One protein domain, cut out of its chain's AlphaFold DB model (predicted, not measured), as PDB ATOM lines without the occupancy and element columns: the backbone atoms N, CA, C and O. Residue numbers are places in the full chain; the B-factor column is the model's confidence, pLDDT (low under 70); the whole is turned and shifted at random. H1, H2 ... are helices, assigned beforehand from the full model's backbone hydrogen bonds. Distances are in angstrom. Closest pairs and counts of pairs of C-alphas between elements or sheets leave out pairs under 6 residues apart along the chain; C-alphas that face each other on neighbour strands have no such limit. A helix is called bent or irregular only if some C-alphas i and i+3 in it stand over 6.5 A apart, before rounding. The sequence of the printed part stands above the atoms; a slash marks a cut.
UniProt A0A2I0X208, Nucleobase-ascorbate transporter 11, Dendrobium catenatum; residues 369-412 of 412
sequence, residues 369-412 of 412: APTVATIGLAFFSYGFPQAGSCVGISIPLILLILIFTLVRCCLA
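What this domain is: This is residues 369 to 412 of the 412 residues of the protein "Nucleobase-ascorbate transporter 11" of Dendrobium catenatum (UniProt A0A2I0X208). Two long helices, H1 and H2, make an open V that lies nearly flat: they come together at the tight turn between them, and their far ends spread apart with an empty space between. H1 has a kink along its length, and a short tail follows H2. The printed part has 44 residues with two named helices, H1 then H2, and no named strand; the class is all helix. The whole is loose, with a radius of gyration of the C-alphas of 12.7 A, and the C-alphas span 35 by 27 by 5 A.

How they stand to each other: Begin with H1, residues 369 to 388, and look near residue 382, where it has a kink of 35 degrees. H1 is neither bent nor irregular, but only just: C-alphas 382 and 385 are 6.4 A apart. Past residues 389 and 390, a tight link, you reach H2, residues 391 to 409. H1 and H2 are close but not clearly touching, with 2 pairs of C-alphas within 8 A. Their closest C-alphas are those of Ala 387 and Ser 394, 5.7 A apart. The lines of H1 and H2 stand at a shallow tilt of 28 degrees, and they run opposite ways. Their centres are 16.1 A apart. Of the backbone O i to N i+4 pairs, 12 of 16 in H1 and 14 of 15 in H2 are within hydrogen-bond range.

Where its parts are: Find C-alpha 369 at (-8.567, -26.262, 75.462); from there H1 runs 27.7 A to C-alpha 388 at (9.962, -23.454, 55.046). H2 starts at Val 391 and runs 26.3 A to C-alpha 409 at (-16.386, -26.528, 60.201).

The domain as a whole: The two C-alphas farthest apart are those of Ser 389 and Ala 412, 35.0 A. Residues 369 to 383 of H1 stand free, and so do residues 399 to 412, of which 399 to 409 belong to H2. The printed part has no cut and ends at Ala 412, the chain's last residue. The mean pLDDT of the printed part is 83.4; look at residues 409 to 412 for the low confidence, under 70.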
ATOM      1  N   ALA A 369      -8.568 -26.684  76.860       91.50
ATOM      2  CA  ALA A 369      -8.567 -26.262  75.462       91.50
ATOM      3  C   ALA A 369      -7.482 -25.198  75.166       91.50
ATOM      4  O   ALA A 369      -6.695 -25.430  74.245       91.50
ATOM      5  N   PRO A 370      -7.327 -24.115  75.962       92.81
ATOM      6  CA  PRO A 370      -6.176 -23.219  75.854       92.81
ATOM      7  C   PRO A 370      -4.826 -23.918  76.040       92.81
ATOM      8  O   PRO A 370      -3.938 -23.712  75.221       92.81
ATOM      9  N   THR A 371      -4.650 -24.777  77.052       90.50
ATOM     10  CA  THR A 371      -3.363 -25.466  77.267       90.50
ATOM     11  C   THR A 371      -2.977 -26.347  76.075       90.50
ATOM     12  O   THR A 371      -1.836 -26.292  75.620       90.50
ATOM     13  N   VAL A 372      -3.917 -27.114  75.515       89.44
ATOM     14  CA  VAL A 372      -3.679 -27.944  74.320       89.44
ATOM     15  C   VAL A 372      -3.418 -27.079  73.081       89.44
ATOM     16  O   VAL A 372      -2.538 -27.415  72.289       89.44
ATOM     17  N   ALA A 373      -4.107 -25.941  72.932       90.50
ATOM     18  CA  ALA A 373      -3.857 -24.992  71.847       90.50
ATOM     19  C   ALA A 373      -2.457 -24.355  71.936       90.50
ATOM     20  O   ALA A 373      -1.744 -24.329  70.936       90.50
ATOM     21  N   THR A 374      -2.021 -23.921  73.123       89.88
ATOM     22  CA  THR A 374      -0.665 -23.392  73.364       89.88
ATOM     23  C   THR A 374       0.408 -24.445  73.088       89.88
ATOM     24  O   THR A 374       1.412 -24.147  72.447       89.88
ATOM     25  N   ILE A 375       0.179 -25.695  73.505       88.12
ATOM     26  CA  ILE A 375       1.066 -26.827  73.202       88.12
ATOM     27  C   ILE A 375       1.157 -27.055  71.682       88.12
ATOM     28  O   ILE A 375       2.257 -27.182  71.149       88.12
ATOM     29  N   GLY A 376       0.033 -27.032  70.958       86.88
ATOM     30  CA  GLY A 376       0.015 -27.124  69.493       86.88
ATOM     31  C   GLY A 376       0.742 -25.962  68.802       86.88
ATOM     32  O   GLY A 376       1.530 -26.184  67.880       86.88
ATOM     33  N   LEU A 377       0.535 -24.733  69.281       87.56
ATOM     34  CA  LEU A 377       1.193 -23.527  68.773       87.56
ATOM     35  C   LEU A 377       2.712 -23.560  69.005       87.56
ATOM     36  O   LEU A 377       3.472 -23.176  68.121       87.56
ATOM     37  N   ALA A 378       3.172 -24.100  70.136       86.19
ATOM     38  CA  ALA A 378       4.597 -24.299  70.392       86.19
ATOM     39  C   ALA A 378       5.248 -25.244  69.361       86.19
ATOM     40  O   ALA A 378       6.381 -25.002  68.948       86.19
ATOM     41  N   PHE A 379       4.540 -26.278  68.882       80.94
ATOM     42  CA  PHE A 379       5.052 -27.161  67.822       80.94
ATOM     43  C   PHE A 379       5.036 -26.542  66.427       80.94
ATOM     44  O   PHE A 379       5.859 -26.937  65.597       80.94
ATOM     45  N   PHE A 380       4.195 -25.535  66.170       84.50
ATOM     46  CA  PHE A 380       4.262 -24.768  64.925       84.50
ATOM     47  C   PHE A 380       5.654 -24.141  64.741       84.50
ATOM     48  O   PHE A 380       6.225 -24.247  63.660       84.50
ATOM     49  N   SER A 381       6.263 -23.617  65.809       84.25
ATOM     50  CA  SER A 381       7.624 -23.055  65.782       84.25
ATOM     51  C   SER A 381       8.724 -24.065  65.416       84.25
ATOM     52  O   SER A 381       9.757 -23.657  64.892       84.25
ATOM     53  N   TYR A 382       8.515 -25.369  65.643       81.75
ATOM     54  CA  TYR A 382       9.453 -26.425  65.228       81.75
ATOM     55  C   TYR A 382       9.136 -26.979  63.828       81.75
ATOM     56  O   TYR A 382      10.047 -27.295  63.068       81.75
ATOM     57  N   GLY A 383       7.854 -27.085  63.462       81.44
ATOM     58  CA  GLY A 383       7.431 -27.599  62.155       81.44
ATOM     59  C   GLY A 383       7.558 -26.586  61.012       81.44
ATOM     60  O   GLY A 383       7.872 -26.963  59.882       81.44
ATOM     61  N   PHE A 384       7.345 -25.296  61.287       83.94
ATOM     62  CA  PHE A 384       7.334 -24.242  60.272       83.94
ATOM     63  C   PHE A 384       8.700 -24.011  59.594       83.94
ATOM     64  O   PHE A 384       8.707 -23.903  58.369       83.94
ATOM     65  N   PRO A 385       9.860 -24.023  60.287       84.44
ATOM     66  CA  PRO A 385      11.168 -23.954  59.625       84.44
ATOM     67  C   PRO A 385      11.420 -25.129  58.665       84.44
ATOM     68  O   PRO A 385      11.910 -24.930  57.551       84.44
ATOM     69  N   GLN A 386      11.017 -26.344  59.058       80.94
ATOM     70  CA  GLN A 386      11.165 -27.546  58.233       80.94
ATOM     71  C   GLN A 386      10.260 -27.496  56.991       80.94
ATOM     72  O   GLN A 386      10.696 -27.821  55.888       80.94
ATOM     73  N   ALA A 387       9.021 -27.013  57.136       80.69
ATOM     74  CA  ALA A 387       8.136 -26.723  56.005       80.69
ATOM     75  C   ALA A 387       8.694 -25.589  55.114       80.69
ATOM     76  O   ALA A 387       8.640 -25.659  53.886       80.69
ATOM     77  N   GLY A 388       9.310 -24.574  55.723       81.06
ATOM     78  CA  GLY A 388       9.962 -23.454  55.046       81.06
ATOM     79  C   GLY A 388      11.092 -23.864  54.096       81.06
ATOM     80  O   GLY A 388      11.348 -23.155  53.129       81.06
ATOM     81  N   SER A 389      11.709 -25.036  54.287       84.94
ATOM     82  CA  SER A 389      12.700 -25.574  53.338       84.94
ATOM     83  C   SER A 389      12.115 -25.902  51.954       84.94
ATOM     84  O   SER A 389      12.850 -25.906  50.970       84.94
ATOM     85  N   CYS A 390      10.799 -26.133  51.852       86.00
ATOM     86  CA  CYS A 390      10.106 -26.503  50.612       86.00
ATOM     87  C   CYS A 390       8.817 -25.684  50.398       86.00
ATOM     88  O   CYS A 390       7.762 -26.237  50.076       86.00
ATOM     89  N   VAL A 391       8.908 -24.351  50.532       85.69
ATOM     90  CA  VAL A 391       7.793 -23.379  50.435       85.69
ATOM     91  C   VAL A 391       6.770 -23.695  49.330       85.69
ATOM     92  O   VAL A 391       5.565 -23.666  49.582       85.69
ATOM     93  N   GLY A 392       7.229 -24.037  48.120       88.25
ATOM     94  CA  GLY A 392       6.365 -24.322  46.964       88.25
ATOM     95  C   GLY A 392       5.470 -25.564  47.096       88.25
ATOM     96  O   GLY A 392       4.487 -25.674  46.370       88.25
ATOM     97  N   ILE A 393       5.776 -26.475  48.025       87.44
ATOM     98  CA  ILE A 393       4.941 -27.636  48.381       87.44
ATOM     99  C   ILE A 393       4.152 -27.336  49.665       87.44
ATOM    100  O   ILE A 393       2.974 -27.674  49.772       87.44
ATOM    101  N   SER A 394       4.774 -26.658  50.630       87.56
ATOM    102  CA  SER A 394       4.162 -26.393  51.934       87.56
ATOM    103  C   SER A 394       3.036 -25.358  51.895       87.56
ATOM    104  O   SER A 394       2.033 -25.567  52.572       87.56
ATOM    105  N   ILE A 395       3.128 -24.292  51.089       89.12
ATOM    106  CA  ILE A 395       2.030 -23.317  50.938       89.12
ATOM    107  C   ILE A 395       0.737 -23.973  50.415       89.12
ATOM    108  O   ILE A 395      -0.284 -23.842  51.094       89.12
ATOM    109  N   PRO A 396       0.719 -24.690  49.269       90.31
ATOM    110  CA  PRO A 396      -0.514 -25.313  48.787       90.31
ATOM    111  C   PRO A 396      -1.030 -26.411  49.728       90.31
ATOM    112  O   PRO A 396      -2.242 -26.568  49.845       90.31
ATOM    113  N   LEU A 397      -0.151 -27.120  50.448       88.81
ATOM    114  CA  LEU A 397      -0.561 -28.096  51.463       88.81
ATOM    115  C   LEU A 397      -1.270 -27.428  52.654       88.81
ATOM    116  O   LEU A 397      -2.355 -27.860  53.034       88.81
ATOM    117  N   ILE A 398      -0.697 -26.355  53.212       88.06
ATOM    118  CA  ILE A 398      -1.298 -25.592  54.320       88.06
ATOM    119  C   ILE A 398      -2.630 -24.970  53.882       88.06
ATOM    120  O   ILE A 398      -3.612 -25.058  54.614       88.06
ATOM    121  N   LEU A 399      -2.691 -24.400  52.674       88.50
ATOM    122  CA  LEU A 399      -3.916 -23.831  52.109       88.50
ATOM    123  C   LEU A 399      -5.014 -24.892  51.934       88.50
ATOM    124  O   LEU A 399      -6.164 -24.644  52.289       88.50
ATOM    125  N   LEU A 400      -4.673 -26.081  51.428       87.88
ATOM    126  CA  LEU A 400      -5.622 -27.182  51.246       87.88
ATOM    127  C   LEU A 400      -6.145 -27.714  52.588       87.88
ATOM    128  O   LEU A 400      -7.343 -27.961  52.712       87.88
ATOM    129  N   ILE A 401      -5.277 -27.836  53.600       87.81
ATOM    130  CA  ILE A 401      -5.676 -28.205  54.966       87.81
ATOM    131  C   ILE A 401      -6.614 -27.139  55.549       87.81
ATOM    132  O   ILE A 401      -7.691 -27.486  56.023       87.81
ATOM    133  N   LEU A 402      -6.262 -25.851  55.445       87.25
ATOM    134  CA  LEU A 402      -7.094 -24.741  55.918       87.25
ATOM    135  C   LEU A 402      -8.484 -24.760  55.263       87.25
ATOM    136  O   LEU A 402      -9.490 -24.691  55.964       87.25
ATOM    137  N   ILE A 403      -8.550 -24.901  53.934       90.56
ATOM    138  CA  ILE A 403      -9.813 -24.985  53.189       90.56
ATOM    139  C   ILE A 403     -10.629 -26.195  53.654       90.56
ATOM    140  O   ILE A 403     -11.808 -26.040  53.954       90.56
ATOM    141  N   PHE A 404     -10.028 -27.383  53.759       86.19
ATOM    142  CA  PHE A 404     -10.752 -28.586  54.178       86.19
ATOM    143  C   PHE A 404     -11.280 -28.474  55.618       86.19
ATOM    144  O   PHE A 404     -12.424 -28.848  55.882       86.19
ATOM    145  N   THR A 405     -10.489 -27.913  56.536       85.25
ATOM    146  CA  THR A 405     -10.894 -27.672  57.927       85.25
ATOM    147  C   THR A 405     -12.013 -26.634  58.019       85.25
ATOM    148  O   THR A 405     -13.024 -26.908  58.661       85.25
ATOM    149  N   LEU A 406     -11.881 -25.479  57.358       81.75
ATOM    150  CA  LEU A 406     -12.893 -24.418  57.391       81.75
ATOM    151  C   LEU A 406     -14.195 -24.849  56.709       81.75
ATOM    152  O   LEU A 406     -15.259 -24.707  57.301       81.75
ATOM    153  N   VAL A 407     -14.131 -25.452  55.517       82.38
ATOM    154  CA  VAL A 407     -15.326 -25.964  54.822       82.38
ATOM    155  C   VAL A 407     -16.038 -27.011  55.675       82.38
ATOM    156  O   VAL A 407     -17.259 -26.967  55.785       82.38
ATOM    157  N   ARG A 408     -15.309 -27.919  56.337       73.19
ATOM    158  CA  ARG A 408     -15.926 -28.932  57.207       73.19
ATOM    159  C   ARG A 408     -16.449 -28.364  58.533       73.19
ATOM    160  O   ARG A 408     -17.377 -28.944  59.081       73.19
ATOM    161  N   CYS A 409     -15.907 -27.245  59.013       62.75
ATOM    162  CA  CYS A 409     -16.386 -26.528  60.201       62.75
ATOM    163  C   CYS A 409     -17.538 -25.542  59.906       62.75
ATOM    164  O   CYS A 409     -18.184 -25.075  60.835       62.75
ATOM    165  N   CYS A 410     -17.796 -25.220  58.634       58.81
ATOM    166  CA  CYS A 410     -18.956 -24.435  58.187       58.81
ATOM    167  C   CYS A 410     -20.090 -25.297  57.592       58.81
ATOM    168  O   CYS A 410     -21.117 -24.755  57.190       58.81
ATOM    169  N   LEU A 411     -19.897 -26.618  57.501       56.81
ATOM    170  CA  LEU A 411     -20.870 -27.598  56.989       56.81
ATOM    171  C   LEU A 411     -21.351 -28.575  58.087       56.81
ATOM    172  O   LEU A 411     -21.957 -29.601  57.775       56.81
ATOM    173  N   ALA A 412     -21.027 -28.285  59.348       47.38
ATOM    174  CA  ALA A 412     -21.362 -29.052  60.546       47.38
ATOM    175  C   ALA A 412     -21.854 -28.096  61.642       47.38
ATOM    176  O   ALA A 412     -22.721 -28.537  62.425       47.38
TER     177      ALA A 412